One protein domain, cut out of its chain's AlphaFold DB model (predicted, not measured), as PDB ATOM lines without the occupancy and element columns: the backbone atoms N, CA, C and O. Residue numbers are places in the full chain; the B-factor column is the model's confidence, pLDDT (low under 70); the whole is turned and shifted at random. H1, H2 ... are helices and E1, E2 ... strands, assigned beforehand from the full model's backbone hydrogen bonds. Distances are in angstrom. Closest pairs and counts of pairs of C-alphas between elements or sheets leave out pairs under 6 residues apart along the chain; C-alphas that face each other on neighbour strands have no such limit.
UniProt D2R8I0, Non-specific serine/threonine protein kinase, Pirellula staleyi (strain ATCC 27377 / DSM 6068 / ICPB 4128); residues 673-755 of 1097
ATOM      1  N   ARG A 673     -15.634  43.370  26.951       91.56
ATOM      2  CA  ARG A 673     -16.114  41.987  26.857       91.56
ATOM      3  C   ARG A 673     -16.672  41.716  25.467       91.56
ATOM      4  O   ARG A 673     -17.357  42.571  24.906       91.56
ATOM      5  N   VAL A 674     -16.467  40.498  24.974       94.69
ATOM      6  CA  VAL A 674     -17.256  39.943  23.867       94.69
ATOM      7  C   VAL A 674     -18.277  38.957  24.444       94.69
ATOM      8  O   VAL A 674     -17.954  38.184  25.343       94.69
ATOM      9  N   GLN A 675     -19.521  38.993  23.978       94.88
ATOM     10  CA  GLN A 675     -20.602  38.141  24.475       94.88
ATOM     11  C   GLN A 675     -21.213  37.349  23.317       94.88
ATOM     12  O   GLN A 675     -21.655  37.934  22.330       94.88
ATOM     13  N   VAL A 676     -21.237  36.023  23.430       94.75
ATOM     14  CA  VAL A 676     -21.829  35.133  22.424       94.75
ATOM     15  C   VAL A 676     -23.291  34.885  22.773       94.75
ATOM     16  O   VAL A 676     -23.600  34.449  23.882       94.75
ATOM     17  N   VAL A 677     -24.185  35.130  21.821       92.44
ATOM     18  CA  VAL A 677     -25.620  34.822  21.897       92.44
ATOM     19  C   VAL A 677     -26.028  33.969  20.695       92.44
ATOM     20  O   VAL A 677     -25.314  33.915  19.699       92.44
ATOM     21  N   LEU A 678     -27.176  33.290  20.765       86.94
ATOM     22  CA  LEU A 678     -27.670  32.522  19.616       86.94
ATOM     23  C   LEU A 678     -28.086  33.455  18.458       86.94
ATOM     24  O   LEU A 678     -28.575  34.561  18.715       86.94
ATOM     25  N   PRO A 679     -27.970  33.015  17.190       75.69
ATOM     26  CA  PRO A 679     -28.456  33.771  16.038       75.69
ATOM     27  C   PRO A 679     -29.917  34.213  16.207       75.69
ATOM     28  O   PRO A 679     -30.800  33.403  16.486       75.69
ATOM     29  N   GLY A 680     -30.172  35.515  16.047       68.50
ATOM     30  CA  GLY A 680     -31.492  36.126  16.263       68.50
ATOM     31  C   GLY A 680     -31.801  36.550  17.709       68.50
ATOM     32  O   GLY A 680     -32.800  37.227  17.921       68.50
ATOM     33  N   ALA A 681     -30.939  36.233  18.684       73.12
ATOM     34  CA  ALA A 681     -31.028  36.713  20.070       73.12
ATOM     35  C   ALA A 681     -30.128  37.939  20.352       73.12
ATOM     36  O   ALA A 681     -29.815  38.228  21.506       73.12
ATOM     37  N   LEU A 682     -29.705  38.652  19.301       70.00
ATOM     38  CA  LEU A 682     -28.984  39.923  19.404       70.00
ATOM     39  C   LEU A 682     -29.939  41.011  19.913       70.00
ATOM     40  O   LEU A 682     -30.974  41.275  19.300       70.00
ATOM     41  N   VAL A 683     -29.584  41.632  21.034       70.06
ATOM     42  CA  VAL A 683     -30.351  42.695  21.706       70.06
ATOM     43  C   VAL A 683     -29.458  43.936  21.810       70.06
ATOM     44  O   VAL A 683     -28.253  43.865  21.572       70.06
ATOM     45  N   GLU A 684     -30.028  45.093  22.141       67.50
ATOM     46  CA  GLU A 684     -29.254  46.294  22.465       67.50
ATOM     47  C   GLU A 684     -28.232  45.985  23.577       67.50
ATOM     48  O   GLU A 684     -28.589  45.672  24.717       67.50
ATOM     49  N   ALA A 685     -26.949  45.977  23.210       68.94
ATOM     50  CA  ALA A 685     -25.876  45.507  24.074       68.94
ATOM     51  C   ALA A 685     -25.530  46.545  25.151       68.94
ATOM     52  O   ALA A 685     -25.499  47.750  24.897       68.94
ATOM     53  N   ALA A 686     -25.216  46.075  26.361       78.12
ATOM     54  CA  ALA A 686     -24.788  46.954  27.444       78.12
ATOM     55  C   ALA A 686     -23.489  47.712  27.069       78.12
ATOM     56  O   ALA A 686     -22.612  47.120  26.432       78.12
ATOM     57  N   PRO A 687     -23.313  48.984  27.484       79.94
ATOM     58  CA  PRO A 687     -22.139  49.781  27.123       79.94
ATOM     59  C   PRO A 687     -20.807  49.071  27.417       79.94
ATOM     60  O   PRO A 687     -20.532  48.673  28.550       79.94
ATOM     61  N   GLY A 688     -19.973  48.918  26.385       85.19
ATOM     62  CA  GLY A 688     -18.692  48.207  26.461       85.19
ATOM     63  C   GLY A 688     -18.767  46.685  26.260       85.19
ATOM     64  O   GLY A 688     -17.741  46.019  26.403       85.19
ATOM     65  N   VAL A 689     -19.930  46.123  25.912       90.19
ATOM     66  CA  VAL A 689     -20.090  44.715  25.505       90.19
ATOM     67  C   VAL A 689     -20.302  44.633  23.994       90.19
ATOM     68  O   VAL A 689     -21.210  45.260  23.457       90.19
ATOM     69  N   LEU A 690     -19.500  43.820  23.305       91.94
ATOM     70  CA  LEU A 690     -19.719  43.474  21.900       91.94
ATOM     71  C   LEU A 690     -20.469  42.139  21.810       91.94
ATOM     72  O   LEU A 690     -19.892  41.102  22.134       91.94
ATOM     73  N   GLN A 691     -21.727  42.145  21.364       93.88
ATOM     74  CA  GLN A 691     -22.450  40.901  21.076       93.88
ATOM     75  C   GLN A 691     -22.069  40.321  19.706       93.88
ATOM     76  O   GLN A 691     -21.889  41.060  18.737       93.88
ATOM     77  N   VAL A 692     -21.959  38.993  19.637       94.12
ATOM     78  CA  VAL A 692     -21.689  38.205  18.422       94.12
ATOM     79  C   VAL A 692     -22.488  36.896  18.441       94.12
ATOM     80  O   VAL A 692     -22.947  36.453  19.493       94.12
ATOM     81  N   ASP A 693     -22.638  36.267  17.280       92.12
ATOM     82  CA  ASP A 693     -23.465  35.077  17.029       92.12
ATOM     83  C   ASP A 693     -22.673  33.755  16.928       92.12
ATOM     84  O   ASP A 693     -23.244  32.698  16.663       92.12
ATOM     85  N   SER A 694     -21.351  33.808  17.131       92.88
ATOM     86  CA  SER A 694     -20.429  32.670  17.038       92.88
ATOM     87  C   SER A 694     -19.221  32.861  17.965       92.88
ATOM     88  O   SER A 694     -18.699  33.969  18.125       92.88
ATOM     89  N   LEU A 695     -18.728  31.762  18.539       94.56
ATOM     90  CA  LEU A 695     -17.505  31.720  19.339       94.56
ATOM     91  C   LEU A 695     -16.249  31.872  18.467       94.56
ATOM     92  O   LEU A 695     -15.301  32.552  18.867       94.56
ATOM     93  N   ALA A 696     -16.255  31.331  17.247       92.81
ATOM     94  CA  ALA A 696     -15.195  31.561  16.268       92.81
ATOM     95  C   ALA A 696     -15.082  33.052  15.892       92.81
ATOM     96  O   ALA A 696     -13.975  33.572  15.731       92.81
ATOM     97  N   VAL A 697     -16.212  33.766  15.780       94.19
ATOM     98  CA  VAL A 697     -16.227  35.235  15.628       94.19
ATOM     99  C   VAL A 697     -15.717  35.913  16.903       94.19
ATOM    100  O   VAL A 697     -14.884  36.817  16.812       94.19
ATOM    101  N   ALA A 698     -16.155  35.459  18.082       94.56
ATOM    102  CA  ALA A 698     -15.752  36.040  19.360       94.56
ATOM    103  C   ALA A 698     -14.237  35.989  19.597       94.56
ATOM    104  O   ALA A 698     -13.660  36.994  20.001       94.56
ATOM    105  N   CYS A 699     -13.583  34.864  19.293       93.94
ATOM    106  CA  CYS A 699     -12.137  34.704  19.476       93.94
ATOM    107  C   CYS A 699     -11.333  35.667  18.587       93.94
ATOM    108  O   CYS A 699     -10.374  36.278  19.060       93.94
ATOM    109  N   ARG A 700     -11.763  35.886  17.333       93.19
ATOM    110  CA  ARG A 700     -11.140  36.890  16.449       93.19
ATOM    111  C   ARG A 700     -11.347  38.310  16.969       93.19
ATOM    112  O   ARG A 700     -10.377  39.047  17.100       93.19
ATOM    113  N   ARG A 701     -12.577  38.674  17.359       94.19
ATOM    114  CA  ARG A 701     -12.862  39.998  17.942       94.19
ATOM    115  C   ARG A 701     -12.122  40.235  19.261       94.19
ATOM    116  O   ARG A 701     -11.711  41.360  19.519       94.19
ATOM    117  N   ALA A 702     -11.914  39.199  20.072       91.94
ATOM    118  CA  ALA A 702     -11.139  39.293  21.304       91.94
ATOM    119  C   ALA A 702      -9.658  39.603  21.030       91.94
ATOM    120  O   ALA A 702      -9.094  40.471  21.692       91.94
ATOM    121  N   ALA A 703      -9.054  38.976  20.014       90.31
ATOM    122  CA  ALA A 703      -7.700  39.307  19.568       90.31
ATOM    123  C   ALA A 703      -7.619  40.724  18.958       90.31
ATOM    124  O   ALA A 703      -6.791  41.524  19.386       90.31
ATOM    125  N   GLU A 704      -8.513  41.068  18.022       91.25
ATOM    126  CA  GLU A 704      -8.567  42.385  17.356       91.25
ATOM    127  C   GLU A 704      -8.724  43.561  18.338       91.25
ATOM    128  O   GLU A 704      -8.155  44.629  18.123       91.25
ATOM    129  N   LEU A 705      -9.508  43.376  19.406       90.50
ATOM    130  CA  LEU A 705      -9.816  44.409  20.403       90.50
ATOM    131  C   LEU A 705      -8.966  44.294  21.681       90.50
ATOM    132  O   LEU A 705      -9.196  45.040  22.630       90.50
ATOM    133  N   MET A 706      -8.015  43.352  21.730       89.75
ATOM    134  CA  MET A 706      -7.216  43.005  22.918       89.75
ATOM    135  C   MET A 706      -8.059  42.719  24.182       89.75
ATOM    136  O   MET A 706      -7.639  42.968  25.312       89.75
ATOM    137  N   VAL A 707      -9.253  42.150  23.995       91.25
ATOM    138  CA  VAL A 707     -10.163  41.724  25.068       91.25
ATOM    139  C   VAL A 707      -9.780  40.322  25.554       91.25
ATOM    140  O   VAL A 707      -9.411  39.456  24.762       91.25
ATOM    141  N   SER A 708      -9.888  40.093  26.863       91.56
ATOM    142  CA  SER A 708      -9.550  38.828  27.537       91.56
ATOM    143  C   SER A 708     -10.758  38.096  28.144       91.56
ATOM    144  O   SER A 708     -10.578  37.071  28.797       91.56
ATOM    145  N   ASP A 709     -11.981  38.596  27.928       93.69
ATOM    146  CA  ASP A 709     -13.235  38.092  28.511       93.69
ATOM    147  C   ASP A 709     -14.275  37.797  27.410       93.69
ATOM    148  O   ASP A 709     -14.819  38.725  26.798       93.69
ATOM    149  N   ILE A 710     -14.550  36.510  27.165       96.25
ATOM    150  CA  ILE A 710     -15.650  36.021  26.319       96.25
ATOM    151  C   ILE A 710     -16.708  35.352  27.201       96.25
ATOM    152  O   ILE A 710     -16.430  34.385  27.908       96.25
ATOM    153  N   GLU A 711     -17.946  35.832  27.119       96.50
ATOM    154  CA  GLU A 711     -19.082  35.334  27.901       96.50
ATOM    155  C   GLU A 711     -20.111  34.640  26.993       96.50
ATOM    156  O   GLU A 711     -20.664  35.257  26.085       96.50
ATOM    157  N   LEU A 712     -20.389  33.356  27.230       96.44
ATOM    158  CA  LEU A 712     -21.377  32.569  26.490       96.44
ATOM    159  C   LEU A 712     -22.756  32.714  27.152       96.44
ATOM    160  O   LEU A 712     -23.037  32.103  28.183       96.44
ATOM    161  N   ALA A 713     -23.620  33.547  26.574       93.94
ATOM    162  CA  ALA A 713     -24.893  33.972  27.157       93.94
ATOM    163  C   ALA A 713     -26.116  33.179  26.645       93.94
ATOM    164  O   ALA A 713     -27.222  33.721  26.558       93.94
ATOM    165  N   PHE A 714     -25.931  31.893  26.336       91.31
ATOM    166  CA  PHE A 714     -26.956  30.998  25.787       91.31
ATOM    167  C   PHE A 714     -27.015  29.639  26.498       91.31
ATOM    168  O   PHE A 714     -26.082  29.253  27.199       91.31
ATOM    169  N   ASP A 715     -28.112  28.911  26.283       89.25
ATOM    170  CA  ASP A 715     -28.326  27.547  26.774       89.25
ATOM    171  C   ASP A 715     -28.444  26.563  25.608       89.25
ATOM    172  O   ASP A 715     -29.045  26.883  24.579       89.25
ATOM    173  N   GLY A 716     -27.929  25.347  25.793       87.44
ATOM    174  CA  GLY A 716     -28.038  24.275  24.805       87.44
ATOM    175  C   GLY A 716     -27.060  24.397  23.623       87.44
ATOM    176  O   GLY A 716     -26.121  25.194  23.679       87.44
ATOM    177  N   PRO A 717     -27.238  23.565  22.577       91.44
ATOM    178  CA  PRO A 717     -26.237  23.354  21.534       91.44
ATOM    179  C   PRO A 717     -26.197  24.462  20.474       91.44
ATOM    180  O   PRO A 717     -27.120  24.617  19.673       91.44
ATOM    181  N   MET A 718     -25.061  25.150  20.396       92.75
ATOM    182  CA  MET A 718     -24.644  25.982  19.270       92.75
ATOM    183  C   MET A 718     -23.675  25.179  18.390       92.75
ATOM    184  O   MET A 718     -22.651  24.700  18.875       92.75
ATOM    185  N   VAL A 719     -23.988  25.019  17.099       91.69
ATOM    186  CA  VAL A 719     -23.078  24.356  16.148       91.69
ATOM    187  C   VAL A 719     -22.012  25.348  15.697       91.69
ATOM    188  O   VAL A 719     -22.349  26.422  15.206       91.69
ATOM    189  N   GLU A 720     -20.740  24.983  15.842       91.62
ATOM    190  CA  GLU A 720     -19.596  25.855  15.562       91.62
ATOM    191  C   GLU A 720     -18.631  25.217  14.544       91.62
ATOM    192  O   GLU A 720     -18.558  23.993  14.392       91.62
ATOM    193  N   ARG A 721     -17.912  26.064  13.801       89.31
ATOM    194  CA  ARG A 721     -16.892  25.669  12.817       89.31
ATOM    195  C   ARG A 721     -15.508  25.603  13.470       89.31
ATOM    196  O   ARG A 721     -15.307  26.274  14.476       89.31
ATOM    197  N   PRO A 722     -14.530  24.873  12.901       90.56
ATOM    198  CA  PRO A 722     -13.157  24.929  13.390       90.56
ATOM    199  C   PRO A 722     -12.616  26.366  13.462       90.56
ATOM    200  O   PRO A 722     -12.870  27.172  12.563       90.56
ATOM    201  N   PHE A 723     -11.889  26.694  14.531       91.25
ATOM    202  CA  PHE A 723     -11.342  28.033  14.758       91.25
ATOM    203  C   PHE A 723     -10.011  28.022  15.516       91.25
ATOM    204  O   PHE A 723      -9.617  27.024  16.121       91.25
ATOM    205  N   GLU A 724      -9.319  29.161  15.485       90.50
ATOM    206  CA  GLU A 724      -8.054  29.373  16.188       90.50
ATOM    207  C   GLU A 724      -8.236  30.336  17.369       90.50
ATOM    208  O   GLU A 724      -8.972  31.322  17.272       90.50
ATOM    209  N   ILE A 725      -7.536  30.072  18.474       90.50
ATOM    210  CA  ILE A 725      -7.414  30.986  19.615       90.50
ATOM    211  C   ILE A 725      -5.988  31.530  19.617       90.50
ATOM    212  O   ILE A 725      -5.072  30.850  20.073       90.50
ATOM    213  N   THR A 726      -5.800  32.749  19.109       87.50
ATOM    214  CA  THR A 726      -4.494  33.437  19.034       87.50
ATOM    215  C   THR A 726      -4.238  34.414  20.185       87.50
ATOM    216  O   THR A 726      -3.106  34.848  20.386       87.50
ATOM    217  N   GLN A 727      -5.274  34.769  20.955       83.88
ATOM    218  CA  GLN A 727      -5.186  35.742  22.047       83.88
ATOM    219  C   GLN A 727      -4.383  35.185  23.236       83.88
ATOM    220  O   GLN A 727      -4.689  34.113  23.751       83.88
ATOM    221  N   ALA A 728      -3.393  35.951  23.696       76.00
ATOM    222  CA  ALA A 728      -2.404  35.548  24.699       76.00
ATOM    223  C   ALA A 728      -3.009  35.158  26.060       76.00
ATOM    224  O   ALA A 728      -2.598  34.173  26.671       76.00
ATOM    225  N   LYS A 729      -3.996  35.919  26.545       86.25
ATOM    226  CA  LYS A 729      -4.711  35.639  27.796       86.25
ATOM    227  C   LYS A 729      -6.211  35.778  27.569       86.25
ATOM    228  O   LYS A 729      -6.684  36.884  27.316       86.25
ATOM    229  N   LEU A 730      -6.942  34.669  27.651       92.00
ATOM    230  CA  LEU A 730      -8.361  34.617  27.291       92.00
ATOM    231  C   LEU A 730      -9.149  33.698  28.228       92.00
ATOM    232  O   LEU A 730      -8.882  32.500  28.302       92.00
ATOM    233  N   ALA A 731     -10.160  34.252  28.890       95.38
ATOM    234  CA  ALA A 731     -11.204  33.493  29.557       95.38
ATOM    235  C   ALA A 731     -12.422  33.369  28.630       95.38
ATOM    236  O   ALA A 731     -12.929  34.374  28.129       95.38
ATOM    237  N   ILE A 732     -12.903  32.144  28.425       96.56
ATOM    238  CA  ILE A 732     -14.158  31.827  27.740       96.56
ATOM    239  C   ILE A 732     -15.042  31.124  28.766       96.56
ATOM    240  O   ILE A 732     -14.674  30.068  29.278       96.56
ATOM    241  N   ARG A 733     -16.188  31.712  29.107       96.81
ATOM    242  CA  ARG A 733     -16.981  31.267  30.262       96.81
ATOM    243  C   ARG A 733     -18.479  31.330  30.034       96.81
ATOM    244  O   ARG A 733     -18.963  32.221  29.339       96.81
ATOM    245  N   ALA A 734     -19.224  30.420  30.649       93.56
ATOM    246  CA  ALA A 734     -20.678  30.495  30.699       93.56
ATOM    247  C   ALA A 734     -21.143  31.766  31.435       93.56
ATOM    248  O   ALA A 734     -20.595  32.147  32.471       93.56
ATOM    249  N   ALA A 735     -22.184  32.427  30.922       91.44
ATOM    250  CA  ALA A 735     -22.849  33.488  31.669       91.44
ATOM    251  C   ALA A 735     -23.547  32.909  32.914       91.44
ATOM    252  O   ALA A 735     -24.009  31.768  32.914       91.44
ATOM    253  N   SER A 736     -23.665  33.709  33.976       87.44
ATOM    254  CA  SER A 736     -24.214  33.277  35.271       87.44
ATOM    255  C   SER A 736     -25.575  32.574  35.142       87.44
ATOM    256  O   SER A 736     -26.582  33.220  34.856       87.44
ATOM    257  N   GLY A 737     -25.612  31.268  35.428       82.38
ATOM    258  CA  GLY A 737     -26.824  30.442  35.386       82.38
ATOM    259  C   GLY A 737     -27.164  29.837  34.017       82.38
ATOM    260  O   GLY A 737     -28.178  29.153  33.918       82.38
ATOM    261  N   ARG A 738     -26.338  30.059  32.986       87.31
ATOM    262  CA  ARG A 738     -26.467  29.421  31.668       87.31
ATOM    263  C   ARG A 738     -25.741  28.077  31.602       87.31
ATOM    264  O   ARG A 738     -24.831  27.810  32.384       87.31
ATOM    265  N   ARG A 739     -26.125  27.248  30.630       89.31
ATOM    266  CA  ARG A 739     -25.489  25.971  30.266       89.31
ATOM    267  C   ARG A 739     -25.224  25.917  28.752       89.31
ATOM    268  O   ARG A 739     -25.935  25.200  28.037       89.31
ATOM    269  N   PRO A 740     -24.231  26.669  28.246       94.25
ATOM    270  CA  PRO A 740     -23.868  26.648  26.834       94.25
ATOM    271  C   PRO A 740     -23.280  25.285  26.449       94.25
ATOM    272  O   PRO A 740     -22.453  24.724  27.172       94.25
ATOM    273  N   GLU A 741     -23.675  24.766  25.289       95.12
ATOM    274  CA  GLU A 741     -23.016  23.629  24.648       95.12
ATOM    275  C   GLU A 741     -22.484  24.044  23.271       95.12
ATOM    276  O   GLU A 741     -23.221  24.574  22.444       95.12
ATOM    277  N   VAL A 742     -21.198  23.805  23.015       95.25
ATOM    278  CA  VAL A 742     -20.544  24.062  21.725       95.25
ATOM    279  C   VAL A 742     -20.349  22.729  21.011       95.25
ATOM    280  O   VAL A 742     -19.676  21.835  21.528       95.25
ATOM    281  N   VAL A 743     -20.957  22.585  19.832       93.94
ATOM    282  CA  VAL A 743     -21.020  21.325  19.082       93.94
ATOM    283  C   VAL A 743     -20.285  21.451  17.751       93.94
ATOM    284  O   VAL A 743     -20.691  22.209  16.873       93.94
ATOM    285  N   PHE A 744     -19.251  20.641  17.557       92.44
ATOM    286  CA  PHE A 744     -18.565  20.494  16.278       92.44
ATOM    287  C   PHE A 744     -19.146  19.314  15.492       92.44
ATOM    288  O   PHE A 744     -19.228  18.194  16.002       92.44
ATOM    289  N   ARG A 745     -19.541  19.580  14.240       88.69
ATOM    290  CA  ARG A 745     -20.072  18.603  13.272       88.69
ATOM    291  C   ARG A 745     -19.415  18.824  11.905       88.69
ATOM    292  O   ARG A 745     -19.957  19.596  11.111       88.69
ATOM    293  N   PRO A 746     -18.268  18.184  11.613       81.12
ATOM    294  CA  PRO A 746     -17.516  18.429  10.381       81.12
ATOM    295  C   PRO A 746     -18.340  18.235   9.096       81.12
ATOM    296  O   PRO A 746     -18.204  19.025   8.163       81.12
ATOM    297  N   GLU A 747     -19.261  17.259   9.085       74.06
ATOM    298  CA  GLU A 747     -20.203  17.007   7.979       74.06
ATOM    299  C   GLU A 747     -20.992  18.255   7.558       74.06
ATOM    300  O   GLU A 747     -21.081  18.574   6.375       74.06
ATOM    301  N   LEU A 748     -21.555  18.983   8.531       66.50
ATOM    302  CA  LEU A 748     -22.451  20.118   8.281       66.50
ATOM    303  C   LEU A 748     -21.708  21.382   7.826       66.50
ATOM    304  O   LEU A 748     -22.343  22.362   7.434       66.50
ATOM    305  N   VAL A 749     -20.376  21.382   7.914       59.53
ATOM    306  CA  VAL A 749     -19.523  22.536   7.603       59.53
ATOM    307  C   VAL A 749     -18.884  22.415   6.213       59.53
ATOM    308  O   VAL A 749     -18.491  23.436   5.652       59.53
ATOM    309  N   GLY A 750     -18.843  21.212   5.623       55.50
ATOM    310  CA  GLY A 750     -18.314  20.985   4.270       55.50
ATOM    311  C   GLY A 750     -16.799  21.185   4.185       55.50
ATOM    312  O   GLY A 750     -16.318  21.960   3.360       55.50
ATOM    313  N   LEU A 751     -16.056  20.545   5.091       54.00
ATOM    314  CA  LEU A 751     -14.628  20.787   5.289       54.00
ATOM    315  C   LEU A 751     -13.731  19.921   4.399       54.00
ATOM    316  O   LEU A 751     -13.532  18.737   4.669       54.00
ATOM    317  N   ASP A 752     -13.057  20.569   3.453       49.50
ATOM    318  CA  ASP A 752     -11.695  20.169   3.104       49.50
ATOM    319  C   ASP A 752     -10.731  20.466   4.279       49.50
ATOM    320  O   ASP A 752     -10.852  21.459   5.002       49.50
ATOM    321  N   ALA A 753      -9.722  19.605   4.428       50.59
ATOM    322  CA  ALA A 753      -8.482  19.775   5.200       50.59
ATOM    323  C   ALA A 753      -8.495  19.925   6.749       50.59
ATOM    324  O   ALA A 753      -7.551  19.428   7.367       50.59
ATOM    325  N   GLN A 754      -9.460  20.568   7.426       66.62
ATOM    326  CA  GLN A 754      -9.332  20.836   8.882       66.62
ATOM    327  C   GLN A 754      -9.973  19.782   9.811       66.62
ATOM    328  O   GLN A 754     -11.159  19.837  10.129       66.62
ATOM    329  N   ARG A 755      -9.136  18.867  10.335       84.69
ATOM    330  CA  ARG A 755      -9.492  17.835  11.343       84.69
ATOM    331  C   ARG A 755      -9.282  18.252  12.813       84.69
ATOM    332  O   ARG A 755      -9.562  17.475  13.726       84.69
TER     333      ARG A 755
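This is residues 673 to 755 of the 1097 residues of the protein "Non-specific serine/threonine protein kinase" of Pirellula staleyi (strain ATCC 27377 / DSM 6068 / ICPB 4128) (UniProt D2R8I0). A small, twisted, four-stranded wall, E2 E1 E3 E5, has helix H1 packed over one face, while a separate two-stranded ribbon, E4 and E6, sits beyond the last residues of E3 and E5. The short H2 and the final residues follow E6 at the end of the long axis opposite the loop of residues 677 to 688. The printed part has 83 residues with two named helices and six named strands, in the order E1 E2 H1 E3 E4 E5 E6 H2, and both sheets are parallel. The class is mixed, helices and strands, with 41 residues, under half, in named elements. The whole is compact, with a radius of gyration of the C-alphas of 13.0 A and spans of 39 by 28 by 20 A.

E1, residues 673 to 676, begins at C-alpha 673, (-16.114, 41.987, 26.857). E2 is residues 689 to 692. H1, residues 695 to 704, is 14.1 A long and begins at C-alpha 695, (-17.505, 31.720, 19.339). E3 is residues 709 to 712. E4, residues 716 to 720, is 12.6 A long. E5, residues 730 to 734, is 13.4 A long. E6, residues 740 to 744, is 13.3 A long. H2, residues 746 to 749, ends at C-alpha 749, (-19.523, 22.536, 7.603).

In the sheet E2 E1 E3 E5 the edge strands are E2 and E5. It is only just strongly twisted, with C-alphas up to 4.2 A off its best plane. N 690 and O 673 of E2 and E1 are 3.0 A apart, within hydrogen-bond range; so are N 676 and O 711 of E1 and E3, at 2.8 A, and N 710 and O 731 of E3 and E5, at 2.8 A. H1 is on this sheet at a height of 8.0 A, over E1 and only just over E3, on which 3 of its 10 C-alphas fall. It runs along the strands, at 9 degrees to E1 on the local plane; their closest C-alphas are those of Val 674 and Ala 698, 6.1 A apart. E2, H1 and E3 form a split strand-helix-strand unit, two parallel strands joined through a helix with E1 between them, and its crossover is right-handed. E4 and E6 are parallel, with N 718 and O 741 2.8 A apart. The closest C-alphas of E5 and E6 are those of Ala 734 and Pro 740, 6.3 A apart. H2 is near E4 but apart from H1. In H1, 5 of 6 O i to N i+4 pairs are within hydrogen-bond range; H2 is too short for such a pair.

The two C-alphas farthest apart, those of Pro 687 and Ala 753, are 39.6 A apart. The printed part has no cut, and its long link is E1 to E2, with 12 residues. Mean pLDDT of the printed part is 86.2; residues 680, 684 to 685 and 748 to 754 are under 70.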